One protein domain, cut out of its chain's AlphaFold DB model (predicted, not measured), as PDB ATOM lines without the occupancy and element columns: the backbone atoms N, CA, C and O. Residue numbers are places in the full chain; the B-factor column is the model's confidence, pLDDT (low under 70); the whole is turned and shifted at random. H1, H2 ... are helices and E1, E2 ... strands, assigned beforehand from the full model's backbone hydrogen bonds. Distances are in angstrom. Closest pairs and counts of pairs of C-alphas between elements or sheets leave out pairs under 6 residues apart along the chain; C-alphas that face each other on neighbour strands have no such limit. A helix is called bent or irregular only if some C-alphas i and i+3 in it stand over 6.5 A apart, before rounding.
ATOM      1  N   GLN A 182     -52.575 -22.749   4.862       75.50
ATOM      2  CA  GLN A 182     -53.033 -24.009   5.446       75.50
ATOM      3  C   GLN A 182     -54.369 -24.481   4.851       75.50
ATOM      4  O   GLN A 182     -54.535 -25.669   4.595       75.50
ATOM      5  N   ALA A 183     -55.314 -23.572   4.575       72.50
ATOM      6  CA  ALA A 183     -56.570 -23.938   3.906       72.50
ATOM      7  C   ALA A 183     -56.354 -24.393   2.453       72.50
ATOM      8  O   ALA A 183     -57.196 -25.090   1.892       72.50
ATOM      9  N   ALA A 184     -55.227 -24.010   1.857       74.38
ATOM     10  CA  ALA A 184     -54.799 -24.418   0.529       74.38
ATOM     11  C   ALA A 184     -53.936 -25.692   0.519       74.38
ATOM     12  O   ALA A 184     -53.530 -26.117  -0.561       74.38
ATOM     13  N   GLY A 185     -53.634 -26.276   1.688       79.50
ATOM     14  CA  GLY A 185     -52.691 -27.394   1.823       79.50
ATOM     15  C   GLY A 185     -51.225 -26.997   1.611       79.50
ATOM     16  O   GLY A 185     -50.420 -27.825   1.200       79.50
ATOM     17  N   ILE A 186     -50.890 -25.723   1.830       86.31
ATOM     18  CA  ILE A 186     -49.553 -25.157   1.644       86.31
ATOM     19  C   ILE A 186     -48.924 -24.898   3.017       86.31
ATOM     20  O   ILE A 186     -49.310 -23.965   3.726       86.31
ATOM     21  N   ASP A 187     -47.917 -25.696   3.363       84.88
ATOM     22  CA  ASP A 187     -47.202 -25.587   4.640       84.88
ATOM     23  C   ASP A 187     -45.847 -24.863   4.528       84.88
ATOM     24  O   ASP A 187     -45.339 -24.341   5.521       84.88
ATOM     25  N   GLU A 188     -45.272 -24.763   3.323       87.88
ATOM     26  CA  GLU A 188     -43.912 -24.253   3.100       87.88
ATOM     27  C   GLU A 188     -43.878 -22.968   2.261       87.88
ATOM     28  O   GLU A 188     -44.633 -22.801   1.311       87.88
ATOM     29  N   ILE A 189     -42.966 -22.049   2.585       89.81
ATOM     30  CA  ILE A 189     -42.733 -20.830   1.795       89.81
ATOM     31  C   ILE A 189     -42.136 -21.224   0.440       89.81
ATOM     32  O   ILE A 189     -41.087 -21.868   0.374       89.81
ATOM     33  N   GLY A 190     -42.760 -20.778  -0.646       90.88
ATOM     34  CA  GLY A 190     -42.358 -21.156  -1.993       90.88
ATOM     35  C   GLY A 190     -43.271 -20.589  -3.070       90.88
ATOM     36  O   GLY A 190     -44.170 -19.791  -2.800       90.88
ATOM     37  N   VAL A 191     -43.022 -21.004  -4.308       94.19
ATOM     38  CA  VAL A 191     -43.872 -20.679  -5.456       94.19
ATOM     39  C   VAL A 191     -44.585 -21.954  -5.892       94.19
ATOM     40  O   VAL A 191     -43.967 -23.013  -5.973       94.19
ATOM     41  N   TYR A 192     -45.879 -21.850  -6.165       94.75
ATOM     42  CA  TYR A 192     -46.787 -22.947  -6.484       94.75
ATOM     43  C   TYR A 192     -47.521 -22.650  -7.790       94.75
ATOM     44  O   TYR A 192     -47.762 -21.490  -8.110       94.75
ATOM     45  N   TYR A 193     -47.904 -23.680  -8.537       94.50
ATOM     46  CA  TYR A 193     -48.800 -23.549  -9.683       94.50
ATOM     47  C   TYR A 193     -50.088 -24.314  -9.425       94.50
ATOM     48  O   TYR A 193     -50.109 -25.318  -8.708       94.50
ATOM     49  N   LYS A 194     -51.172 -23.844 -10.034       93.19
ATOM     50  CA  LYS A 194     -52.461 -24.517  -9.963       93.19
ATOM     51  C   LYS A 194     -52.519 -25.657 -10.975       93.19
ATOM     52  O   LYS A 194     -52.464 -25.436 -12.186       93.19
ATOM     53  N   GLY A 195     -52.634 -26.884 -10.480       89.38
ATOM     54  CA  GLY A 195     -52.856 -28.070 -11.298       89.38
ATOM     55  C   GLY A 195     -54.245 -28.076 -11.945       89.38
ATOM     56  O   GLY A 195     -55.147 -27.332 -11.562       89.38
ATOM     57  N   LYS A 196     -54.458 -28.981 -12.910       85.81
ATOM     58  CA  LYS A 196     -55.748 -29.132 -13.622       85.81
ATOM     59  C   LYS A 196     -56.925 -29.457 -12.691       85.81
ATOM     60  O   LYS A 196     -58.067 -29.156 -13.014       85.81
ATOM     61  N   THR A 197     -56.638 -30.085 -11.554       83.75
ATOM     62  CA  THR A 197     -57.594 -30.477 -10.509       83.75
ATOM     63  C   THR A 197     -57.854 -29.369  -9.484       83.75
ATOM     64  O   THR A 197     -58.672 -29.559  -8.590       83.75
ATOM     65  N   GLY A 198     -57.178 -28.219  -9.603       85.25
ATOM     66  CA  GLY A 198     -57.262 -27.113  -8.648       85.25
ATOM     67  C   GLY A 198     -56.328 -27.235  -7.438       85.25
ATOM     68  O   GLY A 198     -56.375 -26.373  -6.567       85.25
ATOM     69  N   GLU A 199     -55.487 -28.270  -7.386       90.12
ATOM     70  CA  GLU A 199     -54.457 -28.451  -6.356       90.12
ATOM     71  C   GLU A 199     -53.274 -27.493  -6.566       90.12
ATOM     72  O   GLU A 199     -52.883 -27.227  -7.705       90.12
ATOM     73  N   TRP A 200     -52.689 -26.994  -5.475       91.94
ATOM     74  CA  TRP A 200     -51.477 -26.177  -5.509       91.94
ATOM     75  C   TRP A 200     -50.236 -27.057  -5.432       91.94
ATOM     76  O   TRP A 200     -49.946 -27.649  -4.398       91.94
ATOM     77  N   ILE A 201     -49.484 -27.121  -6.527       92.88
ATOM     78  CA  ILE A 201     -48.299 -27.973  -6.644       92.88
ATOM     79  C   ILE A 201     -47.048 -27.084  -6.590       92.88
ATOM     80  O   ILE A 201     -46.986 -26.093  -7.324       92.88
ATOM     81  N   PRO A 202     -46.044 -27.389  -5.745       92.38
ATOM     82  CA  PRO A 202     -44.833 -26.577  -5.646       92.38
ATOM     83  C   PRO A 202     -44.046 -26.579  -6.962       92.38
ATOM     84  O   PRO A 202     -43.868 -27.620  -7.600       92.38
ATOM     85  N   LEU A 203     -43.540 -25.410  -7.362       92.31
ATOM     86  CA  LEU A 203     -42.623 -25.291  -8.493       92.31
ATOM     87  C   LEU A 203     -41.265 -25.887  -8.140       92.31
ATOM     88  O   LEU A 203     -40.771 -25.784  -7.014       92.31
ATOM     89  N   HIS A 204     -40.616 -26.448  -9.158       87.69
ATOM     90  CA  HIS A 204     -39.267 -26.954  -9.010       87.69
ATOM     91  C   HIS A 204     -38.291 -25.810  -8.710       87.69
ATOM     92  O   HIS A 204     -38.284 -24.784  -9.390       87.69
ATOM     93  N   THR A 205     -37.464 -25.996  -7.678       90.38
ATOM     94  CA  THR A 205     -36.417 -25.046  -7.300       90.38
ATOM     95  C   THR A 205     -35.082 -25.503  -7.868       90.38
ATOM     96  O   THR A 205     -34.585 -26.566  -7.502       90.38
ATOM     97  N   GLU A 206     -34.459 -24.668  -8.690       89.62
ATOM     98  CA  GLU A 206     -33.123 -24.897  -9.228       89.62
ATOM     99  C   GLU A 206     -32.099 -23.971  -8.564       89.62
ATOM    100  O   GLU A 206     -32.411 -22.884  -8.060       89.62
ATOM    101  N   ARG A 207     -30.840 -24.418  -8.550       88.00
ATOM    102  CA  ARG A 207     -29.713 -23.597  -8.111       88.00
ATOM    103  C   ARG A 207     -29.280 -22.703  -9.266       88.00
ATOM    104  O   ARG A 207     -28.978 -23.196 -10.347       88.00
ATOM    105  N   VAL A 208     -29.169 -21.408  -8.998       88.62
ATOM    106  CA  VAL A 208     -28.545 -20.451  -9.913       88.62
ATOM    107  C   VAL A 208     -27.134 -20.129  -9.441       88.62
ATOM    108  O   VAL A 208     -26.906 -19.909  -8.252       88.62
ATOM    109  N   VAL A 209     -26.188 -20.084 -10.375       86.62
ATOM    110  CA  VAL A 209     -24.825 -19.592 -10.156       86.62
ATOM    111  C   VAL A 209     -24.693 -18.220 -10.805       86.62
ATOM    112  O   VAL A 209     -24.792 -18.082 -12.023       86.62
ATOM    113  N   PHE A 210     -24.449 -17.194 -10.003       80.88
ATOM    114  CA  PHE A 210     -24.211 -15.841 -10.479       80.88
ATOM    115  C   PHE A 210     -22.744 -15.679 -10.856       80.88
ATOM    116  O   PHE A 210     -21.845 -15.776 -10.019       80.88
ATOM    117  N   LYS A 211     -22.499 -15.430 -12.141       75.94
ATOM    118  CA  LYS A 211     -21.164 -15.159 -12.666       75.94
ATOM    119  C   LYS A 211     -21.018 -13.672 -12.928       75.94
ATOM    120  O   LYS A 211     -21.840 -13.066 -13.616       75.94
ATOM    121  N   GLN A 212     -19.936 -13.109 -12.406       69.69
ATOM    122  CA  GLN A 212     -19.563 -11.728 -12.652       69.69
ATOM    123  C   GLN A 212     -18.937 -11.605 -14.051       69.69
ATOM    124  O   GLN A 212     -17.868 -12.159 -14.317       69.69
ATOM    125  N   GLY A 213     -19.592 -10.872 -14.946       56.69
ATOM    126  CA  GLY A 213     -19.024 -10.431 -16.214       56.69
ATOM    127  C   GLY A 213     -18.176  -9.166 -16.030       56.69
ATOM    128  O   GLY A 213     -18.427  -8.347 -15.150       56.69
ATOM    129  N   GLY A 214     -17.141  -8.984 -16.854       55.06
ATOM    130  CA  GLY A 214     -16.494  -7.669 -17.008       55.06
ATOM    131  C   GLY A 214     -15.407  -7.282 -15.994       55.06
ATOM    132  O   GLY A 214     -15.116  -6.094 -15.863       55.06
ATOM    133  N   ALA A 215     -14.740  -8.238 -15.336       52.19
ATOM    134  CA  ALA A 215     -13.676  -7.960 -14.353       52.19
ATOM    135  C   ALA A 215     -12.526  -7.058 -14.865       52.19
ATOM    136  O   ALA A 215     -11.903  -6.359 -14.075       52.19
ATOM    137  N   VAL A 216     -12.266  -7.005 -16.178       51.78
ATOM    138  CA  VAL A 216     -11.236  -6.116 -16.757       51.78
ATOM    139  C   VAL A 216     -11.683  -4.645 -16.790       51.78
ATOM    140  O   VAL A 216     -10.847  -3.750 -16.694       51.78
ATOM    141  N   LYS A 217     -12.993  -4.360 -16.867       48.88
ATOM    142  CA  LYS A 217     -13.508  -2.982 -16.942       48.88
ATOM    143  C   LYS A 217     -13.554  -2.295 -15.576       48.88
ATOM    144  O   LYS A 217     -13.243  -1.115 -15.498       48.88
ATOM    145  N   SER A 218     -13.858  -3.028 -14.502       48.69
ATOM    146  CA  SER A 218     -13.968  -2.455 -13.150       48.69
ATOM    147  C   SER A 218     -12.621  -2.110 -12.503       48.69
ATOM    148  O   SER A 218     -12.562  -1.243 -11.635       48.69
ATOM    149  N   VAL A 219     -11.536  -2.782 -12.915       53.03
ATOM    150  CA  VAL A 219     -10.174  -2.510 -12.411       53.03
ATOM    151  C   VAL A 219      -9.605  -1.225 -13.024       53.03
ATOM    152  O   VAL A 219      -8.890  -0.490 -12.351       53.03
ATOM    153  N   LEU A 220      -9.972  -0.908 -14.270       55.72
ATOM    154  CA  LEU A 220      -9.529   0.309 -14.962       55.72
ATOM    155  C   LEU A 220     -10.265   1.580 -14.506       55.72
ATOM    156  O   LEU A 220      -9.784   2.677 -14.772       55.72
ATOM    157  N   THR A 221     -11.398   1.456 -13.809       51.91
ATOM    158  CA  THR A 221     -12.259   2.596 -13.440       51.91
ATOM    159  C   THR A 221     -12.439   2.804 -11.938       51.91
ATOM    160  O   THR A 221     -13.417   3.420 -11.524       51.91
ATOM    161  N   HIS A 222     -11.513   2.314 -11.103       52.81
ATOM    162  CA  HIS A 222     -11.530   2.558  -9.648       52.81
ATOM    163  C   HIS A 222     -12.881   2.211  -8.974       52.81
ATOM    164  O   HIS A 222     -13.325   2.890  -8.053       52.81
ATOM    165  N   GLY A 223     -13.566   1.158  -9.439       53.62
ATOM    166  CA  GLY A 223     -14.828   0.710  -8.832       53.62
ATOM    167  C   GLY A 223     -16.064   1.571  -9.136       53.62
ATOM    168  O   GLY A 223     -17.101   1.339  -8.529       53.62
ATOM    169  N   LEU A 224     -15.989   2.516 -10.082       53.41
ATOM    170  CA  LEU A 224     -17.121   3.381 -10.466       53.41
ATOM    171  C   LEU A 224     -18.090   2.752 -11.483       53.41
ATOM    172  O   LEU A 224     -19.165   3.295 -11.712       53.41
ATOM    173  N   ILE A 225     -17.723   1.632 -12.116       53.91
ATOM    174  CA  ILE A 225     -18.595   0.929 -13.070       53.91
ATOM    175  C   ILE A 225     -19.093  -0.352 -12.408       53.91
ATOM    176  O   ILE A 225     -18.297  -1.245 -12.098       53.91
ATOM    177  N   ASN A 226     -20.409  -0.417 -12.191       55.81
ATOM    178  CA  ASN A 226     -21.082  -1.592 -11.650       55.81
ATOM    179  C   ASN A 226     -20.879  -2.806 -12.563       55.81
ATOM    180  O   ASN A 226     -20.723  -2.703 -13.779       55.81
ATOM    181  N   LYS A 227     -20.813  -3.972 -11.927       59.81
ATOM    182  CA  LYS A 227     -20.459  -5.241 -12.554       59.81
ATOM    183  C   LYS A 227     -21.710  -5.858 -13.178       59.81
ATOM    184  O   LYS A 227     -22.676  -6.098 -12.460       59.81
ATOM    185  N   ASP A 228     -21.658  -6.183 -14.467       62.75
ATOM    186  CA  ASP A 228     -22.692  -7.005 -15.099       62.75
ATOM    187  C   ASP A 228     -22.691  -8.389 -14.439       62.75
ATOM    188  O   ASP A 228     -21.650  -9.054 -14.370       62.75
ATOM    189  N   MET A 229     -23.844  -8.842 -13.954       72.69
ATOM    190  CA  MET A 229     -23.970 -10.153 -13.332       72.69
ATOM    191  C   MET A 229     -24.976 -11.000 -14.099       72.69
ATOM    192  O   MET A 229     -26.091 -10.574 -14.377       72.69
ATOM    193  N   ASN A 230     -24.586 -12.226 -14.438       80.25
ATOM    194  CA  ASN A 230     -25.463 -13.165 -15.131       80.25
ATOM    195  C   ASN A 230     -25.731 -14.378 -14.244       80.25
ATOM    196  O   ASN A 230     -24.795 -15.060 -13.812       80.25
ATOM    197  N   GLY A 231     -27.006 -14.678 -14.017       86.25
ATOM    198  CA  GLY A 231     -27.442 -15.932 -13.421       86.25
ATOM    199  C   GLY A 231     -27.348 -17.060 -14.445       86.25
ATOM    200  O   GLY A 231     -27.847 -16.931 -15.559       86.25
ATOM    201  N   HIS A 232     -26.685 -18.151 -14.080       88.19
ATOM    202  CA  HIS A 232     -26.570 -19.367 -14.879       88.19
ATOM    203  C   HIS A 232     -27.300 -20.508 -14.179       88.19
ATOM    204  O   HIS A 232     -27.086 -20.728 -12.986       88.19
ATOM    205  N   LEU A 233     -28.118 -21.241 -14.926       89.69
ATOM    206  CA  LEU A 233     -28.750 -22.477 -14.486       89.69
ATOM    207  C   LEU A 233     -28.247 -23.643 -15.324       89.69
ATOM    208  O   LEU A 233     -28.056 -23.512 -16.537       89.69
ATOM    209  N   ASP A 234     -28.086 -24.791 -14.683       87.94
ATOM    210  CA  ASP A 234     -27.695 -26.012 -15.371       87.94
ATOM    211  C   ASP A 234     -28.851 -26.565 -16.218       87.94
ATOM    212  O   ASP A 234     -30.027 -26.503 -15.849       87.94
ATOM    213  N   GLY A 235     -28.498 -27.121 -17.375       86.75
ATOM    214  CA  GLY A 235     -29.446 -27.745 -18.288       86.75
ATOM    215  C   GLY A 235     -30.123 -26.760 -19.254       86.75
ATOM    216  O   GLY A 235     -30.385 -25.602 -18.913       86.75
ATOM    217  N   PRO A 236     -30.423 -27.211 -20.485       86.88
ATOM    218  CA  PRO A 236     -31.000 -26.358 -21.520       86.88
ATOM    219  C   PRO A 236     -32.483 -26.042 -21.291       86.88
ATOM    220  O   PRO A 236     -32.967 -25.077 -21.870       86.88
ATOM    221  N   LYS A 237     -33.200 -26.838 -20.480       89.50
ATOM    222  CA  LYS A 237     -34.645 -26.713 -20.229       89.50
ATOM    223  C   LYS A 237     -35.026 -27.118 -18.813       89.50
ATOM    224  O   LYS A 237     -34.341 -27.944 -18.211       89.50
ATOM    225  N   SER A 238     -36.126 -26.560 -18.316       89.38
ATOM    226  CA  SER A 238     -36.737 -26.964 -17.054       89.38
ATOM    227  C   SER A 238     -37.395 -28.326 -17.224       89.38
ATOM    228  O   SER A 238     -37.887 -28.680 -18.295       89.38
ATOM    229  N   THR A 239     -37.436 -29.093 -16.139       88.88
ATOM    230  CA  THR A 239     -38.149 -30.378 -16.122       88.88
ATOM    231  C   THR A 239     -39.671 -30.174 -16.111       88.88
ATOM    232  O   THR A 239     -40.414 -31.043 -16.562       88.88
ATOM    233  N   LEU A 240     -40.145 -29.028 -15.609       91.69
ATOM    234  CA  LEU A 240     -41.566 -28.708 -15.504       91.69
ATOM    235  C   LEU A 240     -42.042 -27.944 -16.747       91.69
ATOM    236  O   LEU A 240     -41.480 -26.907 -17.101       91.69
ATOM    237  N   VAL A 241     -43.107 -28.436 -17.381       92.62
ATOM    238  CA  VAL A 241     -43.781 -27.778 -18.511       92.62
ATOM    239  C   VAL A 241     -45.171 -27.345 -18.060       92.62
ATOM    240  O   VAL A 241     -45.960 -28.180 -17.618       92.62
ATOM    241  N   LEU A 242     -45.469 -26.053 -18.173       92.31
ATOM    242  CA  LEU A 242     -46.754 -25.464 -17.816       92.31
ATOM    243  C   LEU A 242     -47.461 -24.891 -19.055       92.31
ATOM    244  O   LEU A 242     -46.796 -24.403 -19.974       92.31
ATOM    245  N   PRO A 243     -48.805 -24.942 -19.098       91.44
ATOM    246  CA  PRO A 243     -49.572 -24.256 -20.126       91.44
ATOM    247  C   PRO A 243     -49.571 -22.741 -19.890       91.44
ATOM    248  O   PRO A 243     -49.368 -22.262 -18.771       91.44
ATOM    249  N   THR A 244     -49.861 -21.984 -20.942       90.62
ATOM    250  CA  THR A 244     -50.187 -20.559 -20.831       90.62
ATOM    251  C   THR A 244     -51.489 -20.352 -20.045       90.62
ATOM    252  O   THR A 244     -52.327 -21.251 -19.954       90.62
ATOM    253  N   GLY A 245     -51.660 -19.194 -19.399       89.19
ATOM    254  CA  GLY A 245     -52.834 -18.935 -18.554       89.19
ATOM    255  C   GLY A 245     -52.846 -19.673 -17.209       89.19
ATOM    256  O   GLY A 245     -53.853 -19.626 -16.505       89.19
ATOM    257  N   VAL A 246     -51.765 -20.367 -16.836       92.69
ATOM    258  CA  VAL A 246     -51.664 -21.028 -15.529       92.69
ATOM    259  C   VAL A 246     -51.611 -19.997 -14.397       92.69
ATOM    260  O   VAL A 246     -50.946 -18.963 -14.499       92.69
ATOM    261  N   GLU A 247     -52.313 -20.287 -13.302       93.44
ATOM    262  CA  GLU A 247     -52.270 -19.472 -12.089       93.44
ATOM    263  C   GLU A 247     -51.075 -19.893 -11.228       93.44
ATOM    264  O   GLU A 247     -50.909 -21.073 -10.900       93.44
ATOM    265  N   ILE A 248     -50.247 -18.916 -10.867       94.75
ATOM    266  CA  ILE A 248     -49.087 -19.073  -9.998       94.75
ATOM    267  C   ILE A 248     -49.383 -18.391  -8.667       94.75
ATOM    268  O   ILE A 248     -49.901 -17.275  -8.628       94.75
ATOM    269  N   LEU A 249     -49.024 -19.056  -7.577       94.62
ATOM    270  CA  LEU A 249     -49.134 -18.560  -6.217       94.62
ATOM    271  C   LEU A 249     -47.743 -18.415  -5.605       94.62
ATOM    272  O   LEU A 249     -46.943 -19.343  -5.615       94.62
ATOM    273  N   ILE A 250     -47.468 -17.247  -5.038       94.19
ATOM    274  CA  ILE A 250     -46.266 -16.947  -4.269       94.19
ATOM    275  C   ILE A 250     -46.666 -16.916  -2.797       94.19
ATOM    276  O   ILE A 250     -47.442 -16.054  -2.376       94.19
ATOM    277  N   TYR A 251     -46.111 -17.839  -2.017       93.31
ATOM    278  CA  TYR A 251     -46.127 -17.764  -0.565       93.31
ATOM    279  C   TYR A 251     -44.797 -17.167  -0.102       93.31
ATOM    280  O   TYR A 251     -43.755 -17.816  -0.176       93.31
ATOM    281  N   ALA A 252     -44.832 -15.901   0.317       91.00
ATOM    282  CA  ALA A 252     -43.645 -15.116   0.641       91.00
ATOM    283  C   ALA A 252     -43.295 -15.144   2.147       91.00
ATOM    284  O   ALA A 252     -44.174 -15.300   2.999       91.00
ATOM    285  N   PRO A 253     -42.022 -14.926   2.521       88.50
ATOM    286  CA  PRO A 253     -41.644 -14.661   3.908       88.50
ATOM    287  C   PRO A 253     -42.359 -13.437   4.498       88.50
ATOM    288  O   PRO A 253     -42.845 -12.558   3.783       88.50
ATOM    289  N   ALA A 254     -42.431 -13.370   5.827       84.62
ATOM    290  CA  ALA A 254     -43.055 -12.240   6.505       84.62
ATOM    291  C   ALA A 254     -42.266 -10.952   6.219       84.62
ATOM    292  O   ALA A 254     -41.046 -10.927   6.352       84.62
ATOM    293  N   GLY A 255     -42.972  -9.887   5.834       82.56
ATOM    294  CA  GLY A 255     -42.362  -8.601   5.478       82.56
ATOM    295  C   GLY A 255     -41.908  -8.477   4.021       82.56
ATOM    296  O   GLY A 255     -41.530  -7.381   3.627       82.56
ATOM    297  N   THR A 256     -41.992  -9.541   3.215       86.06
ATOM    298  CA  THR A 256     -41.674  -9.505   1.781       86.06
ATOM    299  C   THR A 256     -42.938  -9.296   0.943       86.06
ATOM    300  O   THR A 256     -43.957  -9.973   1.132       86.06
ATOM    301  N   SER A 257     -42.879  -8.356   0.002       85.94
ATOM    302  CA  SER A 257     -43.925  -8.140  -0.999       85.94
ATOM    303  C   SER A 257     -43.693  -9.004  -2.246       85.94
ATOM    304  O   SER A 257     -42.565  -9.374  -2.563       85.94
ATOM    305  N   ALA A 258     -44.759  -9.344  -2.976       86.25
ATOM    306  CA  ALA A 258     -44.611 -10.092  -4.228       86.25
ATOM    307  C   ALA A 258     -43.970  -9.268  -5.357       86.25
ATOM    308  O   ALA A 258     -43.426  -9.855  -6.281       86.25
ATOM    309  N   GLU A 259     -43.993  -7.938  -5.270       86.75
ATOM    310  CA  GLU A 259     -43.355  -7.038  -6.243       86.75
ATOM    311  C   GLU A 259     -41.821  -7.087  -6.172       86.75
ATOM    312  O   GLU A 259     -41.135  -6.751  -7.130       86.75
ATOM    313  N   GLU A 260     -41.264  -7.557  -5.053       85.31
ATOM    314  CA  GLU A 260     -39.825  -7.798  -4.919       85.31
ATOM    315  C   GLU A 260     -39.362  -9.080  -5.631       85.31
ATOM    316  O   GLU A 260     -38.158  -9.287  -5.820       85.31
ATOM    317  N   TYR A 261     -40.295  -9.958  -6.013       87.69
ATOM    318  CA  TYR A 261     -39.987 -11.114  -6.845       87.69
ATOM    319  C   TYR A 261     -39.864 -10.672  -8.298       87.69
ATOM    320  O   TYR A 261     -40.660  -9.882  -8.794       87.69
ATOM    321  N   GLN A 262     -38.890 -11.229  -9.008       87.50
ATOM    322  CA  GLN A 262     -38.721 -10.958 -10.433       87.50
ATOM    323  C   GLN A 262     -39.232 -12.145 -11.235       87.50
ATOM    324  O   GLN A 262     -38.803 -13.281 -11.016       87.50
ATOM    325  N   PHE A 263     -40.125 -11.883 -12.186       90.19
ATOM    326  CA  PHE A 263     -40.511 -12.866 -13.185       90.19
ATOM    327  C   PHE A 263     -39.614 -12.692 -14.409       90.19
ATOM    328  O   PHE A 263     -39.553 -11.617 -14.998       90.19
ATOM    329  N   LEU A 264     -38.846 -13.726 -14.745       90.25
ATOM    330  CA  LEU A 264     -37.761 -13.651 -15.716       90.25
ATOM    331  C   LEU A 264     -37.951 -14.686 -16.819       90.25
ATOM    332  O   LEU A 264     -38.271 -15.844 -16.559       90.25
ATOM    333  N   ARG A 265     -37.659 -14.283 -18.053       91.31
ATOM    334  CA  ARG A 265     -37.450 -15.165 -19.196       91.31
ATOM    335  C   ARG A 265     -35.972 -15.513 -19.320       91.31
ATOM    336  O   ARG A 265     -35.099 -14.637 -19.301       91.31
ATOM    337  N   PHE A 266     -35.681 -16.792 -19.493       91.56
ATOM    338  CA  PHE A 266     -34.324 -17.272 -19.693       91.56
ATOM    339  C   PHE A 266     -33.908 -17.227 -21.158       91.56
ATOM    340  O   PHE A 266     -34.707 -17.366 -22.083       91.56
ATOM    341  N   ILE A 267     -32.607 -17.055 -21.358       90.50
ATOM    342  CA  ILE A 267     -31.951 -17.229 -22.643       90.50
ATOM    343  C   ILE A 267     -31.482 -18.680 -22.706       90.50
ATOM    344  O   ILE A 267     -30.557 -19.081 -21.994       90.50
ATOM    345  N   GLU A 268     -32.123 -19.462 -23.567       90.69
ATOM    346  CA  GLU A 268     -31.759 -20.853 -23.826       90.69
ATOM    347  C   GLU A 268     -30.413 -20.936 -24.562       90.69
ATOM    348  O   GLU A 268     -30.189 -20.275 -25.583       90.69
ATOM    349  N   LYS A 269     -29.497 -21.764 -24.051       90.38
ATOM    350  CA  LYS A 269     -28.275 -22.191 -24.747       90.38
ATOM    351  C   LYS A 269     -28.312 -23.699 -24.955       90.38
ATOM    352  O   LYS A 269     -29.166 -24.404 -24.429       90.38
ATOM    353  N   SER A 270     -27.336 -24.215 -25.699       86.94
ATOM    354  CA  SER A 270     -27.232 -25.650 -25.988       86.94
ATOM    355  C   SER A 270     -27.122 -26.531 -24.739       86.94
ATOM    356  O   SER A 270     -27.507 -27.693 -24.785       86.94
ATOM    357  N   THR A 271     -26.559 -26.012 -23.645       88.38
ATOM    358  CA  THR A 271     -26.219 -26.803 -22.449       88.38
ATOM    359  C   THR A 271     -26.621 -26.154 -21.123       88.38
ATOM    360  O   THR A 271     -26.641 -26.845 -20.108       88.38
ATOM    361  N   TRP A 272     -26.956 -24.864 -21.111       88.56
ATOM    362  CA  TRP A 272     -27.374 -24.125 -19.916       88.56
ATOM    363  C   TRP A 272     -28.437 -23.088 -20.272       88.56
ATOM    364  O   TRP A 272     -28.685 -22.808 -21.447       88.56
ATOM    365  N   ARG A 273     -29.031 -22.486 -19.249       91.88
ATOM    366  CA  ARG A 273     -29.900 -21.314 -19.377       91.88
ATOM    367  C   ARG A 273     -29.278 -20.157 -18.617       91.88
ATOM    368  O   ARG A 273     -28.655 -20.354 -17.575       91.88
ATOM    369  N   GLU A 274     -29.398 -18.954 -19.157       89.75
ATOM    370  CA  GLU A 274     -28.855 -17.757 -18.515       89.75
ATOM    371  C   GLU A 274     -29.876 -16.626 -18.453       89.75
ATOM    372  O   GLU A 274     -30.758 -16.503 -19.303       89.75
ATOM    373  N   PHE A 275     -29.728 -15.767 -17.455       87.69
ATOM    374  CA  PHE A 275     -30.448 -14.507 -17.355       87.69
ATOM    375  C   PHE A 275     -29.537 -13.413 -16.823       87.69
ATOM    376  O   PHE A 275     -28.525 -13.681 -16.174       87.69
ATOM    377  N   ARG A 276     -29.888 -12.168 -17.128       79.88
ATOM    378  CA  ARG A 276     -29.154 -10.994 -16.661       79.88
ATOM    379  C   ARG A 276     -29.728 -10.521 -15.330       79.88
ATOM    380  O   ARG A 276     -30.938 -10.545 -15.149       79.88
ATOM    381  N   VAL A 277     -28.849 -10.096 -14.432       72.31
ATOM    382  CA  VAL A 277     -29.159  -9.462 -13.149       72.31
ATOM    383  C   VAL A 277     -28.340  -8.181 -13.094       72.31
ATOM    384  O   VAL A 277     -27.124  -8.248 -12.925       72.31
ATOM    385  N   GLU A 278     -28.943  -7.005 -13.269       62.50
ATOM    386  CA  GLU A 278     -28.185  -5.766 -13.056       62.50
ATOM    387  C   GLU A 278     -28.226  -5.412 -11.568       62.50
ATOM    388  O   GLU A 278     -29.277  -5.155 -10.981       62.50
ATOM    389  N   THR A 279     -27.058  -5.410 -10.931       51.56
ATOM    390  CA  THR A 279     -26.905  -4.870  -9.580       51.56
ATOM    391  C   THR A 279     -26.837  -3.347  -9.688       51.56
ATOM    392  O   THR A 279     -25.825  -2.793 -10.124       51.56
ATOM    393  N   GLY A 280     -27.942  -2.682  -9.343       42.31
ATOM    394  CA  GLY A 280     -28.118  -1.234  -9.453       42.31
ATOM    395  C   GLY A 280     -27.191  -0.395  -8.564       42.31
ATOM    396  O   GLY A 280     -26.739  -0.826  -7.502       42.31
ATOM    397  N   SER A 289     -32.101  -3.890 -17.697       49.47
ATOM    398  CA  SER A 289     -32.610  -5.034 -16.912       49.47
ATOM    399  C   SER A 289     -33.914  -5.628 -17.437       49.47
ATOM    400  O   SER A 289     -34.111  -6.842 -17.368       49.47
ATOM    401  N   ASP A 290     -34.760  -4.807 -18.054       55.22
ATOM    402  CA  ASP A 290     -36.110  -5.204 -18.472       55.22
ATOM    403  C   ASP A 290     -36.122  -6.183 -19.652       55.22
ATOM    404  O   ASP A 290     -37.152  -6.748 -19.994       55.22
ATOM    405  N   ARG A 291     -34.979  -6.435 -20.305       63.38
ATOM    406  CA  ARG A 291     -34.948  -7.296 -21.504       63.38
ATOM    407  C   ARG A 291     -35.400  -8.727 -21.233       63.38
ATOM    408  O   ARG A 291     -35.938  -9.381 -22.130       63.38
ATOM    409  N   ASN A 292     -35.105  -9.218 -20.032       74.50
ATOM    410  CA  ASN A 292     -35.476 -10.559 -19.604       74.50
ATOM    411  C   ASN A 292     -36.575 -10.536 -18.543       74.50
ATOM    412  O   ASN A 292     -37.137 -11.593 -18.281       74.50
ATOM    413  N   GLN A 293     -36.875  -9.387 -17.937       82.12
ATOM    414  CA  GLN A 293     -37.980  -9.285 -16.999       82.12
ATOM    415  C   GLN A 293     -39.301  -9.305 -17.761       82.12
ATOM    416  O   GLN A 293     -39.447  -8.707 -18.824       82.12
ATOM    417  N   VAL A 294     -40.243 -10.068 -17.233       85.44
ATOM    418  CA  VAL A 294     -41.613 -10.113 -17.714       85.44
ATOM    419  C   VAL A 294     -42.450  -9.390 -16.680       85.44
ATOM    420  O   VAL A 294     -42.454  -9.766 -15.506       85.44
ATOM    421  N   ASP A 295     -43.156  -8.356 -17.118       83.94
ATOM    422  CA  ASP A 295     -44.047  -7.610 -16.242       83.94
ATOM    423  C   ASP A 295     -45.175  -8.517 -15.748       83.94
ATOM    424  O   ASP A 295     -45.829  -9.226 -16.519       83.94
ATOM    425  N   PHE A 296     -45.409  -8.500 -14.440       84.56
ATOM    426  CA  PHE A 296     -46.506  -9.225 -13.818       84.56
ATOM    427  C   PHE A 296     -47.093  -8.403 -12.675       84.56
ATOM    428  O   PHE A 296     -46.406  -7.611 -12.036       84.56
ATOM    429  N   HIS A 297     -48.385  -8.602 -12.427       87.06
ATOM    430  CA  HIS A 297     -49.141  -7.863 -11.420       87.06
ATOM    431  C   HIS A 297     -49.686  -8.855 -10.389       87.06
ATOM    432  O   HIS A 297     -50.745  -9.450 -10.615       87.06
ATOM    433  N   PRO A 298     -48.955  -9.105  -9.289       89.88
ATOM    434  CA  PRO A 298     -49.401 -10.033  -8.264       89.88
ATOM    435  C   PRO A 298     -50.553  -9.441  -7.444       89.88
ATOM    436  O   PRO A 298     -50.464  -8.349  -6.891       89.88
ATOM    437  N   VAL A 299     -51.638 -10.199  -7.315       91.81
ATOM    438  CA  VAL A 299     -52.807  -9.856  -6.504       91.81
ATOM    439  C   VAL A 299     -52.690 -10.535  -5.147       91.81
ATOM    440  O   VAL A 299     -52.518 -11.747  -5.047       91.81
ATOM    441  N   LYS A 300     -52.804  -9.762  -4.067       90.06
ATOM    442  CA  LYS A 300     -52.785 -10.304  -2.706       90.06
ATOM    443  C   LYS A 300     -54.119 -10.974  -2.376       90.06
ATOM    444  O   LYS A 300     -55.145 -10.301  -2.320       90.06
ATOM    445  N   ILE A 301     -54.091 -12.274  -2.095       89.25
ATOM    446  CA  ILE A 301     -55.289 -13.075  -1.774       89.25
ATOM    447  C   ILE A 301     -55.368 -13.486  -0.298       89.25
ATOM    448  O   ILE A 301     -56.420 -13.902   0.186       89.25
ATOM    449  N   GLY A 302     -54.263 -13.341   0.435       87.19
ATOM    450  CA  GLY A 302     -54.175 -13.723   1.836       87.19
ATOM    451  C   GLY A 302     -52.951 -13.139   2.540       87.19
ATOM    452  O   GLY A 302     -52.156 -12.408   1.936       87.19
ATOM    453  N   PRO A 303     -52.776 -13.431   3.838       87.00
ATOM    454  CA  PRO A 303     -51.531 -13.140   4.537       87.00
ATOM    455  C   PRO A 303     -50.378 -13.843   3.818       87.00
ATOM    456  O   PRO A 303     -50.408 -15.060   3.686       87.00
ATOM    457  N   GLN A 304     -49.397 -13.077   3.327       89.56
ATOM    458  CA  GLN A 304     -48.210 -13.583   2.613       89.56
ATOM    459  C   GLN A 304     -48.482 -14.346   1.304       89.56
ATOM    460  O   GLN A 304     -47.547 -14.888   0.719       89.56
ATOM    461  N   LEU A 305     -49.732 -14.372   0.835       92.06
ATOM    462  CA  LEU A 305     -50.148 -15.117  -0.350       92.06
ATOM    463  C   LEU A 305     -50.538 -14.154  -1.455       92.06
ATOM    464  O   LEU A 305     -51.436 -13.318  -1.293       92.06
ATOM    465  N   TYR A 306     -49.870 -14.321  -2.584       93.25
ATOM    466  CA  TYR A 306     -50.060 -13.510  -3.769       93.25
ATOM    467  C   TYR A 306     -50.248 -14.426  -4.967       93.25
ATOM    468  O   TYR A 306     -49.551 -15.431  -5.073       93.25
ATOM    469  N   THR A 307     -51.161 -14.091  -5.869       93.94
ATOM    470  CA  THR A 307     -51.362 -14.849  -7.102       93.94
ATOM    471  C   THR A 307     -51.186 -13.972  -8.318       93.94
ATOM    472  O   THR A 307     -51.478 -12.780  -8.300       93.94
ATOM    473  N   PHE A 308     -50.701 -14.566  -9.394       93.19
ATOM    474  CA  PHE A 308     -50.707 -13.946 -10.705       93.19
ATOM    475  C   PHE A 308     -50.981 -15.014 -11.756       93.19
ATOM    476  O   PHE A 308     -50.717 -16.199 -11.556       93.19
ATOM    477  N   THR A 309     -51.547 -14.593 -12.879       93.25
ATOM    478  CA  THR A 309     -51.793 -15.483 -14.013       93.25
ATOM    479  C   THR A 309     -50.707 -15.257 -15.046       93.25
ATOM    480  O   THR A 309     -50.420 -14.112 -15.397       93.25
ATOM    481  N   VAL A 310     -50.103 -16.338 -15.532       91.44
ATOM    482  CA  VAL A 310     -49.163 -16.259 -16.650       91.44
ATOM    483  C   VAL A 310     -49.938 -15.810 -17.894       91.44
ATOM    484  O   VAL A 310     -50.920 -16.471 -18.240       91.44
ATOM    485  N   PRO A 311     -49.538 -14.718 -18.573       89.31
ATOM    486  CA  PRO A 311     -50.257 -14.216 -19.741       89.31
ATOM    487  C   PRO A 311     -50.429 -15.289 -20.822       89.31
ATOM    488  O   PRO A 311     -49.552 -16.130 -21.023       89.31
ATOM    489  N   VAL A 312     -51.571 -15.286 -21.513       88.31
ATOM    490  CA  VAL A 312     -51.870 -16.291 -22.552       88.31
ATOM    491  C   VAL A 312     -51.066 -16.034 -23.831       88.31
ATOM    492  O   VAL A 312     -50.717 -16.953 -24.561       88.31
ATOM    493  N   ASP A 313     -50.739 -14.770 -24.073       88.06
ATOM    494  CA  ASP A 313     -49.949 -14.247 -25.184       88.06
ATOM    495  C   ASP A 313     -48.432 -14.285 -24.931       88.06
ATOM    496  O   ASP A 313     -47.649 -13.768 -25.732       88.06
ATOM    497  N   ILE A 314     -47.998 -14.905 -23.831       89.00
ATOM    498  CA  ILE A 314     -46.582 -15.013 -23.494       89.00
ATOM    499  C   ILE A 314     -45.821 -15.827 -24.550       89.00
ATOM    500  O   ILE A 314     -46.288 -16.835 -25.081       89.00
ATOM    501  N   ILE A 315     -44.598 -15.391 -24.851       89.50
ATOM    502  CA  ILE A 315     -43.741 -16.068 -25.825       89.50
ATOM    503  C   ILE A 315     -43.373 -17.457 -25.285       89.50
ATOM    504  O   ILE A 315     -43.041 -17.616 -24.115       89.50
ATOM    505  N   LYS A 316     -43.369 -18.479 -26.136       90.31
ATOM    506  CA  LYS A 316     -42.892 -19.814 -25.747       90.31
ATOM    507  C   LYS A 316     -41.428 -19.762 -25.319       90.31
ATOM    508  O   LYS A 316     -40.629 -19.049 -25.928       90.31
ATOM    509  N   GLY A 317     -41.073 -20.535 -24.303       91.31
ATOM    510  CA  GLY A 317     -39.702 -20.587 -23.813       91.31
ATOM    511  C   GLY A 317     -39.606 -20.930 -22.339       91.31
ATOM    512  O   GLY A 317     -40.517 -21.501 -21.741       91.31
ATOM    513  N   GLU A 318     -38.466 -20.576 -21.767       92.81
ATOM    514  CA  GLU A 318     -38.084 -20.919 -20.406       92.81
ATOM    515  C   GLU A 318     -38.236 -19.718 -19.476       92.81
ATOM    516  O   GLU A 318     -37.805 -18.607 -19.796       92.81
ATOM    517  N   TYR A 319     -38.823 -19.953 -18.309       93.44
ATOM    518  CA  TYR A 319     -39.178 -18.915 -17.357       93.44
ATOM    519  C   TYR A 319     -38.769 -19.292 -15.939       93.44
ATOM    520  O   TYR A 319     -38.623 -20.467 -15.582       93.44
ATOM    521  N   GLY A 320     -38.623 -18.274 -15.100       92.12
ATOM    522  CA  GLY A 320     -38.467 -18.487 -13.679       92.12
ATOM    523  C   GLY A 320     -38.877 -17.304 -12.827       92.12
ATOM    524  O   GLY A 320     -38.918 -16.161 -13.273       92.12
ATOM    525  N   VAL A 321     -39.182 -17.614 -11.574       92.50
ATOM    526  CA  VAL A 321     -39.524 -16.647 -10.537       92.50
ATOM    527  C   VAL A 321     -38.356 -16.584  -9.566       92.50
ATOM    528  O   VAL A 321     -38.028 -17.568  -8.896       92.50
ATOM    529  N   LEU A 322     -37.697 -15.430  -9.529       89.62
ATOM    530  CA  LEU A 322     -36.522 -15.180  -8.711       89.62
ATOM    531  C   LEU A 322     -36.939 -14.505  -7.395       89.62
ATOM    532  O   LEU A 322     -37.468 -13.392  -7.431       89.62
ATOM    533  N   PRO A 323     -36.692 -15.137  -6.233       87.69
ATOM    534  CA  PRO A 323     -36.956 -14.516  -4.943       87.69
ATOM    535  C   PRO A 323     -36.030 -13.324  -4.678       87.69
ATOM    536  O   PRO A 323     -34.876 -13.324  -5.141       87.69
ATOM    537  N   PRO A 324     -36.481 -12.348  -3.874       81.56
ATOM    538  CA  PRO A 324     -35.621 -11.260  -3.441       81.56
ATOM    539  C   PRO A 324     -34.423 -11.772  -2.642       81.56
ATOM    540  O   PRO A 324     -34.477 -12.794  -1.956       81.56
ATOM    541  N   GLY A 325     -33.298 -11.067  -2.768       73.06
ATOM    542  CA  GLY A 325     -32.045 -11.415  -2.090       73.06
ATOM    543  C   GLY A 325     -31.283 -12.601  -2.687       73.06
ATOM    544  O   GLY A 325     -30.175 -12.885  -2.240       73.06
ATOM    545  N   SER A 326     -31.806 -13.257  -3.725       67.94
ATOM    546  CA  SER A 326     -31.165 -14.406  -4.382       67.94
ATOM    547  C   SER A 326     -29.772 -14.086  -4.942       67.94
ATOM    548  O   SER A 326     -28.890 -14.938  -4.888       67.94
ATOM    549  N   SER A 327     -29.547 -12.857  -5.410       57.72
ATOM    550  CA  SER A 327     -28.287 -12.363  -5.976       57.72
ATOM    551  C   SER A 327     -27.279 -11.818  -4.951       57.72
ATOM    552  O   SER A 327     -26.130 -11.570  -5.310       57.72
ATOM    553  N   ASN A 328     -27.678 -11.644  -3.682       53.94
ATOM    554  CA  ASN A 328     -26.889 -10.979  -2.634       53.94
ATOM    555  C   ASN A 328     -26.955 -11.732  -1.285       53.94
ATOM    556  O   ASN A 328     -27.120 -11.125  -0.226       53.94
ATOM    557  N   VAL A 329     -26.845 -13.066  -1.291       51.88
ATOM    558  CA  VAL A 329     -26.839 -13.852  -0.043       51.88
ATOM    559  C   VAL A 329     -25.459 -13.779   0.625       51.88
ATOM    560  O   VAL A 329     -24.479 -14.351   0.144       51.88
ATOM    561  N   LYS A 330     -25.373 -13.092   1.772       41.06
ATOM    562  CA  LYS A 330     -24.159 -13.014   2.605       41.06
ATOM    563  C   LYS A 330     -23.735 -14.425   3.049       41.06
ATOM    564  O   LYS A 330     -24.469 -15.083   3.777       41.06
ATOM    565  N   GLY A 331     -22.558 -14.881   2.616       45.84
ATOM    566  CA  GLY A 331     -21.999 -16.200   2.963       45.84
ATOM    567  C   GLY A 331     -22.172 -17.297   1.904       45.84
ATOM    568  O   GLY A 331     -21.632 -18.385   2.081       45.84
ATOM    569  N   ILE A 332     -22.866 -17.019   0.793       49.25
ATOM    570  CA  ILE A 332     -22.913 -17.888  -0.390       49.25
ATOM    571  C   ILE A 332     -22.541 -17.027  -1.598       49.25
ATOM    572  O   ILE A 332     -23.398 -16.565  -2.348       49.25
ATOM    573  N   GLU A 333     -21.246 -16.747  -1.748       53.69
ATOM    574  CA  GLU A 333     -20.744 -15.934  -2.856       53.69
ATOM    575  C   GLU A 333     -21.147 -16.568  -4.197       53.69
ATOM    576  O   GLU A 333     -20.666 -17.633  -4.582       53.69
ATOM    577  N   GLY A 334     -22.079 -15.921  -4.901       58.88
ATOM    578  CA  GLY A 334     -22.429 -16.258  -6.276       58.88
ATOM    579  C   GLY A 334     -23.364 -17.454  -6.476       58.88
ATOM    580  O   GLY A 334     -23.392 -17.975  -7.587       58.88
ATOM    581  N   SER A 335     -24.155 -17.905  -5.490       65.38
ATOM    582  CA  SER A 335     -25.246 -18.853  -5.791       65.38
ATOM    583  C   SER A 335     -26.547 -18.575  -5.042       65.38
ATOM    584  O   SER A 335     -26.532 -18.230  -3.865       65.38
ATOM    585  N   GLY A 336     -27.671 -18.752  -5.735       79.31
ATOM    586  CA  GLY A 336     -29.020 -18.540  -5.217       79.31
ATOM    587  C   GLY A 336     -29.976 -19.656  -5.627       79.31
ATOM    588  O   GLY A 336     -29.579 -20.661  -6.220       79.31
ATOM    589  N   LYS A 337     -31.255 -19.469  -5.301       87.12
ATOM    590  CA  LYS A 337     -32.351 -20.359  -5.692       87.12
ATOM    591  C   LYS A 337     -33.311 -19.608  -6.604       87.12
ATOM    592  O   LYS A 337     -33.541 -18.420  -6.399       87.12
ATOM    593  N   ILE A 338     -33.869 -20.309  -7.578       90.62
ATOM    594  CA  ILE A 338     -34.867 -19.782  -8.507       90.62
ATOM    595  C   ILE A 338     -35.882 -20.881  -8.814       90.62
ATOM    596  O   ILE A 338     -35.521 -22.052  -8.913       90.62
ATOM    597  N   PHE A 339     -37.153 -20.512  -8.933       93.69
ATOM    598  CA  PHE A 339     -38.214 -21.442  -9.315       93.69
ATOM    599  C   PHE A 339     -38.339 -21.442 -10.831       93.69
ATOM    600  O   PHE A 339     -38.473 -20.362 -11.401       93.69
ATOM    601  N   THR A 340     -38.276 -22.599 -11.490       93.50
ATOM    602  CA  THR A 340     -38.224 -22.660 -12.961       93.50
ATOM    603  C   THR A 340     -39.347 -23.486 -13.556       93.50
ATOM    604  O   THR A 340     -39.831 -24.448 -12.956       93.50
ATOM    605  N   PHE A 341     -39.756 -23.097 -14.758       94.38
ATOM    606  CA  PHE A 341     -40.715 -23.823 -15.578       94.38
ATOM    607  C   PHE A 341     -40.555 -23.424 -17.047       94.38
ATOM    608  O   PHE A 341     -39.953 -22.405 -17.379       94.38
ATOM    609  N   SER A 342     -41.108 -24.234 -17.936       93.38
ATOM    610  CA  SER A 342     -41.122 -23.993 -19.376       93.38
ATOM    611  C   SER A 342     -42.552 -23.840 -19.880       93.38
ATOM    612  O   SER A 342     -43.478 -24.427 -19.320       93.38
ATOM    613  N   ILE A 343     -42.737 -23.050 -20.933       91.81
ATOM    614  CA  ILE A 343     -44.016 -22.846 -21.613       91.81
ATOM    615  C   ILE A 343     -43.875 -23.377 -23.039       91.81
ATOM    616  O   ILE A 343     -43.129 -22.816 -23.847       91.81
ATOM    617  N   ALA A 344     -44.571 -24.476 -23.336       80.12
ATOM    618  CA  ALA A 344     -44.444 -25.195 -24.606       80.12
ATOM    619  C   ALA A 344     -45.512 -24.822 -25.655       80.12
ATOM    620  O   ALA A 344     -45.280 -24.994 -26.858       80.12
TER     621      ALA A 344
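This is residues 182 to 280 and 289 to 344 of the 345 residues of an uncharacterized protein of Bryocella elongata (UniProt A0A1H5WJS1). A six-stranded sheet curls back on itself like part of a barrel, not closed, and a second, twisted sheet of five strands stands at one end of it, joined to it where E2 runs on into E3. At the other end, E3 and E4 lead out to the short helix H1, and residues 219 to 224 stick out there. The printed part has 155 residues, with the order E1 E2 E3 H1 E4 E5 E6 E7 E8 E9 E10 E11; the class is mostly strand, though under half of the residues are in named elements. The sheets, E6 E10 E11 E3 E4 E7 and E2 E1 E5 E9 E8, are antiparallel throughout. The whole is compact, with a radius of gyration of the C-alphas of 16.4 A, yet elongated, spanning 56 by 36 by 25 A.

Begin with the larger sheet: E6 (residues 262 to 265), E10 (317 to 322), E11 (335 to 343), E3 (205 to 212), E4 (228 to 234) and E7 (272 to 278). It is a folded sheet, bent back into two leaves: E6, E10 and E11 face E4 and E7, with E3 as the hinge. At its edges, the closest C-alphas of E6 and E7, Arg 265 and Phe 275, are 7.3 A apart. Look for N 264 and O 320 between E6 and E10, 2.8 A; N 208 and O 336 between E3 and E11, 2.9 A; and N 231 and O 275 between E4 and E7, 2.8 A. The other sheet holds E2 (200 to 202), E1 (190 to 194), E5 (247 to 251), E9 (305 to 309) and E8 (299 to 302). There E1 and E5 are antiparallel neighbours, with N 192 and O 249 within hydrogen-bond range at 2.8 A. Between the sheets, the closest C-alphas of E1 and E11, Val 191 and Phe 339, are 6.9 A apart. H1 (215 to 220) is on neither sheet; 0 of its 2 O i to N i+4 pairs and 0 of its 3 O i to N i+3 pairs are within range.

Find C-alpha 190 at (-42.358, -21.156, -1.993), where E1 begins. E3 runs 22.1 A from C-alpha 205 at (-36.417, -25.046, -7.300). E4 measures 19.7 A and E7 19.6 A. E11, the longest strand, runs 24.9 A to C-alpha 343 at (-44.016, -22.846, -21.613).

The C-alphas farthest apart, of Thr 197 and Leu 220, are 57.3 A apart. Residues 281 to 288 are not printed, and C-alphas 280 and 289 are 9.5 A apart across the cut. The links E4 to E5 and E10 to E11 are long. Confidence is low, with pLDDT under 70, at residues 212 to 228, 278 to 280, 289 to 291 and 326 to 335.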